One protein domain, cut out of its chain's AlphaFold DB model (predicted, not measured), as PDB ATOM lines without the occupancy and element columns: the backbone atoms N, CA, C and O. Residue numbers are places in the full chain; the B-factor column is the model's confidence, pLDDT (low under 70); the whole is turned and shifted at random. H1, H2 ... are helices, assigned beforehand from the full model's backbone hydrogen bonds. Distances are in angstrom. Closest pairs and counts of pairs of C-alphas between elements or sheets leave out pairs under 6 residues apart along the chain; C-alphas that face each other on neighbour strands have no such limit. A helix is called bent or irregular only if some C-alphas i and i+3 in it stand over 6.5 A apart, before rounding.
ATOM      1  N   SER A 458      29.407  43.515 -81.078       79.12
ATOM      2  CA  SER A 458      30.283  42.909 -80.063       79.12
ATOM      3  C   SER A 458      30.527  43.839 -78.875       79.12
ATOM      4  O   SER A 458      30.529  43.361 -77.746       79.12
ATOM      5  N   ALA A 459      30.663  45.147 -79.125       79.94
ATOM      6  CA  ALA A 459      30.857  46.157 -78.087       79.94
ATOM      7  C   ALA A 459      29.768  46.115 -77.009       79.94
ATOM      8  O   ALA A 459      30.069  46.175 -75.825       79.94
ATOM      9  N   PHE A 460      28.504  46.000 -77.423       76.38
ATOM     10  CA  PHE A 460      27.354  46.154 -76.534       76.38
ATOM     11  C   PHE A 460      26.667  44.830 -76.159       76.38
ATOM     12  O   PHE A 460      25.950  44.789 -75.161       76.38
ATOM     13  N   GLN A 461      26.894  43.742 -76.906       67.75
ATOM     14  CA  GLN A 461      26.282  42.434 -76.634       67.75
ATOM     15  C   GLN A 461      26.952  41.698 -75.462       67.75
ATOM     16  O   GLN A 461      26.249  41.188 -74.594       67.75
ATOM     17  N   GLN A 462      28.289  41.698 -75.382       56.34
ATOM     18  CA  GLN A 462      29.013  41.059 -74.268       56.34
ATOM     19  C   GLN A 462      28.747  41.756 -72.925       56.34
ATOM     20  O   GLN A 462      28.747  41.114 -71.878       56.34
ATOM     21  N   LEU A 463      28.462  43.060 -72.948       55.31
ATOM     22  CA  LEU A 463      28.158  43.842 -71.748       55.31
ATOM     23  C   LEU A 463      26.781  43.514 -71.168       55.31
ATOM     24  O   LEU A 463      26.645  43.419 -69.952       55.31
ATOM     25  N   ALA A 464      25.781  43.285 -72.024       52.38
ATOM     26  CA  ALA A 464      24.441  42.899 -71.589       52.38
ATOM     27  C   ALA A 464      24.431  41.495 -70.952       52.38
ATOM     28  O   ALA A 464      23.887  41.322 -69.864       52.38
ATOM     29  N   GLU A 465      25.100  40.519 -71.578       52.56
ATOM     30  CA  GLU A 465      25.208  39.142 -71.065       52.56
ATOM     31  C   GLU A 465      25.977  39.085 -69.729       52.56
ATOM     32  O   GLU A 465      25.568  38.382 -68.799       52.56
ATOM     33  N   ASN A 466      27.044  39.883 -69.590       53.34
ATOM     34  CA  ASN A 466      27.809  40.002 -68.346       53.34
ATOM     35  C   ASN A 466      27.012  40.689 -67.223       53.34
ATOM     36  O   ASN A 466      27.168  40.323 -66.061       53.34
ATOM     37  N   GLN A 467      26.154  41.665 -67.532       54.41
ATOM     38  CA  GLN A 467      25.298  42.307 -66.529       54.41
ATOM     39  C   GLN A 467      24.136  41.419 -66.083       54.41
ATOM     40  O   GLN A 467      23.791  41.429 -64.904       54.41
ATOM     41  N   GLU A 468      23.530  40.652 -66.991       53.28
ATOM     42  CA  GLU A 468      22.408  39.759 -66.674       53.28
ATOM     43  C   GLU A 468      22.873  38.614 -65.762       53.28
ATOM     44  O   GLU A 468      22.321  38.417 -64.679       53.28
ATOM     45  N   THR A 469      23.998  37.977 -66.102       52.59
ATOM     46  CA  THR A 469      24.645  36.982 -65.228       52.59
ATOM     47  C   THR A 469      25.110  37.572 -63.894       52.59
ATOM     48  O   THR A 469      24.976  36.921 -62.858       52.59
ATOM     49  N   ARG A 470      25.620  38.811 -63.858       55.00
ATOM     50  CA  ARG A 470      26.002  39.471 -62.594       55.00
ATOM     51  C   ARG A 470      24.800  39.854 -61.734       55.00
ATOM     52  O   ARG A 470      24.861  39.623 -60.531       55.00
ATOM     53  N   LYS A 471      23.697  40.348 -62.309       58.69
ATOM     54  CA  LYS A 471      22.438  40.590 -61.578       58.69
ATOM     55  C   LYS A 471      21.887  39.304 -60.978       58.69
ATOM     56  O   LYS A 471      21.533  39.293 -59.805       58.69
ATOM     57  N   GLU A 472      21.894  38.204 -61.730       54.31
ATOM     58  CA  GLU A 472      21.512  36.888 -61.206       54.31
ATOM     59  C   GLU A 472      22.406  36.453 -60.034       54.31
ATOM     60  O   GLU A 472      21.911  35.917 -59.037       54.31
ATOM     61  N   ILE A 473      23.715  36.719 -60.109       57.94
ATOM     62  CA  ILE A 473      24.659  36.454 -59.018       57.94
ATOM     63  C   ILE A 473      24.387  37.366 -57.814       57.94
ATOM     64  O   ILE A 473      24.365  36.875 -56.686       57.94
ATOM     65  N   GLU A 474      24.159  38.663 -58.011       65.00
ATOM     66  CA  GLU A 474      23.863  39.616 -56.935       65.00
ATOM     67  C   GLU A 474      22.539  39.315 -56.236       65.00
ATOM     68  O   GLU A 474      22.470  39.340 -55.007       65.00
ATOM     69  N   ASP A 475      21.492  38.991 -56.990       67.38
ATOM     70  CA  ASP A 475      20.191  38.622 -56.442       67.38
ATOM     71  C   ASP A 475      20.272  37.280 -55.708       67.38
ATOM     72  O   ASP A 475      19.731  37.135 -54.605       67.38
ATOM     73  N   SER A 476      21.059  36.334 -56.231       63.53
ATOM     74  CA  SER A 476      21.400  35.100 -55.519       63.53
ATOM     75  C   SER A 476      22.156  35.389 -54.216       63.53
ATOM     76  O   SER A 476      21.831  34.818 -53.176       63.53
ATOM     77  N   GLN A 477      23.123  36.311 -54.222       68.56
ATOM     78  CA  GLN A 477      23.878  36.702 -53.028       68.56
ATOM     79  C   GLN A 477      23.009  37.433 -51.997       68.56
ATOM     80  O   GLN A 477      23.121  37.150 -50.803       68.56
ATOM     81  N   LYS A 478      22.106  38.324 -52.424       73.75
ATOM     82  CA  LYS A 478      21.126  38.991 -51.549       73.75
ATOM     83  C   LYS A 478      20.169  37.983 -50.920       73.75
ATOM     84  O   LYS A 478      19.915  38.059 -49.717       73.75
ATOM     85  N   SER A 479      19.689  37.018 -51.704       69.56
ATOM     86  CA  SER A 479      18.832  35.927 -51.233       69.56
ATOM     87  C   SER A 479      19.548  35.063 -50.188       69.56
ATOM     88  O   SER A 479      19.041  34.882 -49.080       69.56
ATOM     89  N   ILE A 480      20.787  34.645 -50.473       72.00
ATOM     90  CA  ILE A 480      21.633  33.888 -49.537       72.00
ATOM     91  C   ILE A 480      21.875  34.684 -48.249       72.00
ATOM     92  O   ILE A 480      21.697  34.149 -47.154       72.00
ATOM     93  N   ARG A 481      22.230  35.970 -48.355       77.25
ATOM     94  CA  ARG A 481      22.462  36.846 -47.198       77.25
ATOM     95  C   ARG A 481      21.218  36.961 -46.321       77.25
ATOM     96  O   ARG A 481      21.320  36.847 -45.102       77.25
ATOM     97  N   LYS A 482      20.044  37.136 -46.932       79.75
ATOM     98  CA  LYS A 482      18.761  37.179 -46.224       79.75
ATOM     99  C   LYS A 482      18.482  35.862 -45.503       79.75
ATOM    100  O   LYS A 482      18.203  35.879 -44.310       79.75
ATOM    101  N   SER A 483      18.648  34.721 -46.175       72.19
ATOM    102  CA  SER A 483      18.453  33.405 -45.552       72.19
ATOM    103  C   SER A 483      19.418  33.138 -44.393       72.19
ATOM    104  O   SER A 483      19.009  32.572 -43.377       72.19
ATOM    105  N   ILE A 484      20.684  33.557 -44.507       76.00
ATOM    106  CA  ILE A 484      21.673  33.418 -43.428       76.00
ATOM    107  C   ILE A 484      21.287  34.300 -42.236       76.00
ATOM    108  O   ILE A 484      21.238  33.799 -41.113       76.00
ATOM    109  N   ASN A 485      20.935  35.567 -42.475       77.81
ATOM    110  CA  ASN A 485      20.493  36.490 -41.429       77.81
ATOM    111  C   ASN A 485      19.219  36.010 -40.727       77.81
ATOM    112  O   ASN A 485      19.166  36.006 -39.501       77.81
ATOM    113  N   ASP A 486      18.224  35.533 -41.474       82.00
ATOM    114  CA  ASP A 486      16.982  35.001 -40.905       82.00
ATOM    115  C   ASP A 486      17.239  33.761 -40.042       82.00
ATOM    116  O   ASP A 486      16.633  33.591 -38.983       82.00
ATOM    117  N   THR A 487      18.165  32.897 -40.465       74.94
ATOM    118  CA  THR A 487      18.552  31.708 -39.696       74.94
ATOM    119  C   THR A 487      19.276  32.114 -38.414       74.94
ATOM    120  O   THR A 487      18.933  31.641 -37.332       74.94
ATOM    121  N   VAL A 488      20.228  33.041 -38.502       81.12
ATOM    122  CA  VAL A 488      21.001  33.529 -37.353       81.12
ATOM    123  C   VAL A 488      20.119  34.277 -36.354       81.12
ATOM    124  O   VAL A 488      20.271  34.068 -35.153       81.12
ATOM    125  N   ASN A 489      19.145  35.058 -36.820       82.62
ATOM    126  CA  ASN A 489      18.164  35.720 -35.959       82.62
ATOM    127  C   ASN A 489      17.246  34.723 -35.236       82.62
ATOM    128  O   ASN A 489      16.830  34.986 -34.110       82.62
ATOM    129  N   LYS A 490      16.931  33.576 -35.855       80.88
ATOM    130  CA  LYS A 490      16.053  32.552 -35.264       80.88
ATOM    131  C   LYS A 490      16.754  31.642 -34.261       80.88
ATOM    132  O   LYS A 490      16.133  31.265 -33.274       80.88
ATOM    133  N   VAL A 491      18.001  31.244 -34.524       75.81
ATOM    134  CA  VAL A 491      18.689  30.211 -33.719       75.81
ATOM    135  C   VAL A 491      19.981  30.684 -33.045       75.81
ATOM    136  O   VAL A 491      20.583  29.935 -32.282       75.81
ATOM    137  N   GLY A 492      20.413  31.923 -33.293       81.19
ATOM    138  CA  GLY A 492      21.684  32.465 -32.807       81.19
ATOM    139  C   GLY A 492      22.895  32.036 -33.650       81.19
ATOM    140  O   GLY A 492      22.877  31.017 -34.343       81.19
ATOM    141  N   LYS A 493      23.981  32.826 -33.590       82.69
ATOM    142  CA  LYS A 493      25.187  32.643 -34.428       82.69
ATOM    143  C   LYS A 493      25.826  31.257 -34.282       82.69
ATOM    144  O   LYS A 493      26.157  30.630 -35.286       82.69
ATOM    145  N   GLU A 494      25.983  30.751 -33.059       79.19
ATOM    146  CA  GLU A 494      26.645  29.458 -32.824       79.19
ATOM    147  C   GLU A 494      25.847  28.265 -33.363       79.19
ATOM    148  O   GLU A 494      26.426  27.332 -33.926       79.19
ATOM    149  N   GLU A 495      24.520  28.295 -33.228       78.19
ATOM    150  CA  GLU A 495      23.661  27.197 -33.671       78.19
ATOM    151  C   GLU A 495      23.464  27.224 -35.193       78.19
ATOM    152  O   GLU A 495      23.491  26.175 -35.842       78.19
ATOM    153  N   ALA A 496      23.412  28.418 -35.797       78.00
ATOM    154  CA  ALA A 496      23.421  28.586 -37.249       78.00
ATOM    155  C   ALA A 496      24.699  28.010 -37.891       78.00
ATOM    156  O   ALA A 496      24.618  27.285 -38.884       78.00
ATOM    157  N   ILE A 497      25.878  28.237 -37.294       80.50
ATOM    158  CA  ILE A 497      27.147  27.657 -37.773       80.50
ATOM    159  C   ILE A 497      27.102  26.122 -37.736       80.50
ATOM    160  O   ILE A 497      27.572  25.468 -38.670       80.50
ATOM    161  N   LYS A 498      26.518  25.514 -36.694       79.94
ATOM    162  CA  LYS A 498      26.367  24.047 -36.616       79.94
ATOM    163  C   LYS A 498      25.415  23.507 -37.683       79.94
ATOM    164  O   LYS A 498      25.693  22.442 -38.234       79.94
ATOM    165  N   LEU A 499      24.325  24.217 -37.974       77.94
ATOM    166  CA  LEU A 499      23.361  23.838 -39.010       77.94
ATOM    167  C   LEU A 499      23.987  23.914 -40.406       77.94
ATOM    168  O   LEU A 499      23.961  22.928 -41.142       77.94
ATOM    169  N   PHE A 500      24.643  25.028 -40.743       79.38
ATOM    170  CA  PHE A 500      25.305  25.185 -42.040       79.38
ATOM    171  C   PHE A 500      26.482  24.216 -42.225       79.38
ATOM    172  O   PHE A 500      26.693  23.698 -43.321       79.38
ATOM    173  N   ALA A 501      27.200  23.870 -41.150       79.31
ATOM    174  CA  ALA A 501      28.287  22.888 -41.193       79.31
ATOM    175  C   ALA A 501      27.826  21.463 -41.544       79.31
ATOM    176  O   ALA A 501      28.653  20.650 -41.964       79.31
ATOM    177  N   LYS A 502      26.533  21.153 -41.359       78.19
ATOM    178  CA  LYS A 502      25.922  19.853 -41.674       78.19
ATOM    179  C   LYS A 502      25.348  19.777 -43.092       78.19
ATOM    180  O   LYS A 502      24.976  18.684 -43.514       78.19
ATOM    181  N   ILE A 503      25.300  20.886 -43.837       76.00
ATOM    182  CA  ILE A 503      24.825  20.877 -45.227       76.00
ATOM    183  C   ILE A 503      25.745  19.982 -46.062       76.00
ATOM    184  O   ILE A 503      26.970  20.151 -46.064       76.00
ATOM    185  N   LYS A 504      25.143  19.017 -46.766       62.06
ATOM    186  CA  LYS A 504      25.845  18.093 -47.659       62.06
ATOM    187  C   LYS A 504      26.159  18.765 -49.001       62.06
ATOM    188  O   LYS A 504      25.329  19.482 -49.557       62.06
ATOM    189  N   LYS A 505      27.357  18.518 -49.533       61.94
ATOM    190  CA  LYS A 505      27.761  18.941 -50.883       61.94
ATOM    191  C   LYS A 505      27.135  18.021 -51.934       61.94
ATOM    192  O   LYS A 505      26.996  16.818 -51.696       61.94
ATOM    193  N   LYS A 506      26.833  18.553 -53.126       42.53
ATOM    194  CA  LYS A 506      26.589  17.713 -54.313       42.53
ATOM    195  C   LYS A 506      27.887  16.954 -54.618       42.53
ATOM    196  O   LYS A 506      28.887  17.583 -54.943       42.53
ATOM    197  N   GLY A 507      27.874  15.631 -54.436       45.97
ATOM    198  CA  GLY A 507      29.055  14.760 -54.549       45.97
ATOM    199  C   GLY A 507      29.502  14.079 -53.245       45.97
ATOM    200  O   GLY A 507      30.444  13.297 -53.277       45.97
ATOM    201  N   GLY A 508      28.823  14.329 -52.116       49.09
ATOM    202  CA  GLY A 508      29.125  13.697 -50.824       49.09
ATOM    203  C   GLY A 508      30.062  14.523 -49.929       49.09
ATOM    204  O   GLY A 508      30.856  15.337 -50.397       49.09
ATOM    205  N   GLY A 509      29.934  14.343 -48.609       67.38
ATOM    206  CA  GLY A 509      30.610  15.151 -47.580       67.38
ATOM    207  C   GLY A 509      29.838  16.416 -47.177       67.38
ATOM    208  O   GLY A 509      28.865  16.797 -47.827       67.38
ATOM    209  N   THR A 510      30.244  17.071 -46.085       70.94
ATOM    210  CA  THR A 510      29.640  18.331 -45.613       70.94
ATOM    211  C   THR A 510      30.544  19.536 -45.885       70.94
ATOM    212  O   THR A 510      31.750  19.394 -46.092       70.94
ATOM    213  N   TYR A 511      29.977  20.747 -45.908       70.12
ATOM    214  CA  TYR A 511      30.773  21.980 -46.035       70.12
ATOM    215  C   TYR A 511      31.700  22.227 -44.831       70.12
ATOM    216  O   TYR A 511      32.745  22.860 -44.981       70.12
ATOM    217  N   GLY A 512      31.381  21.652 -43.668       75.75
ATOM    218  CA  GLY A 512      32.226  21.690 -42.478       75.75
ATOM    219  C   GLY A 512      32.149  23.013 -41.709       75.75
ATOM    220  O   GLY A 512      31.669  24.035 -42.200       75.75
ATOM    221  N   LYS A 513      32.627  22.997 -40.458       76.81
ATOM    222  CA  LYS A 513      32.498  24.135 -39.527       76.81
ATOM    223  C   LYS A 513      33.252  25.388 -39.967       76.81
ATOM    224  O   LYS A 513      32.776  26.481 -39.697       76.81
ATOM    225  N   LYS A 514      34.405  25.238 -40.628       77.94
ATOM    226  CA  LYS A 514      35.226  26.376 -41.065       77.94
ATOM    227  C   LYS A 514      34.500  27.201 -42.131       77.94
ATOM    228  O   LYS A 514      34.285  28.384 -41.932       77.94
ATOM    229  N   TRP A 515      34.005  26.541 -43.176       82.69
ATOM    230  CA  TRP A 515      33.216  27.188 -44.225       82.69
ATOM    231  C   TRP A 515      31.931  27.826 -43.680       82.69
ATOM    232  O   TRP A 515      31.600  28.952 -44.030       82.69
ATOM    233  N   ALA A 516      31.221  27.124 -42.788       75.62
ATOM    234  CA  ALA A 516      30.000  27.640 -42.173       75.62
ATOM    235  C   ALA A 516      30.255  28.889 -41.316       75.62
ATOM    236  O   ALA A 516      29.455  29.820 -41.341       75.62
ATOM    237  N   LYS A 517      31.377  28.918 -40.587       81.00
ATOM    238  CA  LYS A 517      31.808  30.081 -39.810       81.00
ATOM    239  C   LYS A 517      32.135  31.265 -40.724       81.00
ATOM    240  O   LYS A 517      31.564  32.330 -40.524       81.00
ATOM    241  N   ASP A 518      32.940  31.041 -41.762       78.56
ATOM    242  CA  ASP A 518      33.326  32.082 -42.721       78.56
ATOM    243  C   ASP A 518      32.096  32.677 -43.443       78.56
ATOM    244  O   ASP A 518      32.017  33.883 -43.653       78.56
ATOM    245  N   MET A 519      31.095  31.854 -43.786       73.88
ATOM    246  CA  MET A 519      29.857  32.317 -44.434       73.88
ATOM    247  C   MET A 519      28.943  33.100 -43.486       73.88
ATOM    248  O   MET A 519      28.385  34.115 -43.893       73.88
ATOM    249  N   VAL A 520      28.783  32.663 -42.233       77.94
ATOM    250  CA  VAL A 520      27.992  33.414 -41.244       77.94
ATOM    251  C   VAL A 520      28.661  34.758 -40.954       77.94
ATOM    252  O   VAL A 520      28.005  35.783 -41.068       77.94
ATOM    253  N   GLU A 521      29.971  34.781 -40.692       78.31
ATOM    254  CA  GLU A 521      30.723  36.017 -40.418       78.31
ATOM    255  C   GLU A 521      30.753  36.990 -41.604       78.31
ATOM    256  O   GLU A 521      30.749  38.199 -41.407       78.31
ATOM    257  N   LYS A 522      30.754  36.481 -42.841       74.88
ATOM    258  CA  LYS A 522      30.731  37.324 -44.042       74.88
ATOM    259  C   LYS A 522      29.380  38.013 -44.275       74.88
ATOM    260  O   LYS A 522      29.349  39.078 -44.890       74.88
ATOM    261  N   TYR A 523      28.269  37.405 -43.851       67.81
ATOM    262  CA  TYR A 523      26.920  37.839 -44.241       67.81
ATOM    263  C   TYR A 523      26.049  38.393 -43.097       67.81
ATOM    264  O   TYR A 523      25.076  39.091 -43.409       67.81
ATOM    265  N   THR A 524      26.430  38.159 -41.832       64.38
ATOM    266  CA  THR A 524      25.857  38.780 -40.613       64.38
ATOM    267  C   THR A 524      26.819  39.766 -39.983       64.38
ATOM    268  O   THR A 524      26.367  40.864 -39.602       64.38
TER     269      THR A 524
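What this domain is: This is residues 458 to 524 of the 524 residues of an uncharacterized protein of Flavobacteriaceae bacterium (UniProt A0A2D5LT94). One long helix, H1, has a small head at its far end, where two short helices, H2 and H3, pack on each other at a steep angle and H3 folds back to meet H1 with its last residues. The first part of H1, residues 458 to 476, sticks out as a free arm and makes the length of the whole. The printed part has 67 residues with three named helices, H1, H2 and H3 in that order, and no named strand; the class is all helix. The whole is loose, with a radius of gyration of the C-alphas of 15.8 A, and flat, spanning 49 by 29 by 14 A.

Where its parts are: H1, residues 458 to 491, begins at C-alpha 458 at (30.283, 42.909, -80.063) and measures 49.4 A; it is only just irregular, with C-alphas 459 and 462 6.6 A apart. H2, residues 493 to 501, measures 12.3 A. H3, residues 512 to 523, measures 17.1 A and ends at C-alpha 523 at (26.920, 37.839, -44.241).

How they stand to each other: H1 and H2 only just touch, and only at the corner by their link, with 3 pairs of C-alphas within 8 A; the closest are those of Val 488 and Ala 496, 5.5 A apart. They run opposite ways at a steep tilt of 58 degrees. H2 and H3 touch, their closest C-alphas, those of Ala 501 and Gly 512, 4.3 A apart; they run opposite ways at a steep tilt of 53 degrees. H3 touches H1 with residues 520 to 523 alone, the closest C-alphas being those of Arg 481 and Tyr 523, 5.4 A apart; their lines are about perpendicular, at 74 degrees. Every O i to N i+4 pair is within hydrogen-bond range in H2 and H3, and 28 of 30 in H1.

The domain as a whole: Without the free stretch, the body spans 29 by 22 by 16 A. The printed part has no cut; the link from H1 to H2 is tight and that from H2 to H3 short. The mean pLDDT of the printed part is 70.2, with residues 461 to 477, 479, 504 to 509 and 523 to 524 under 70.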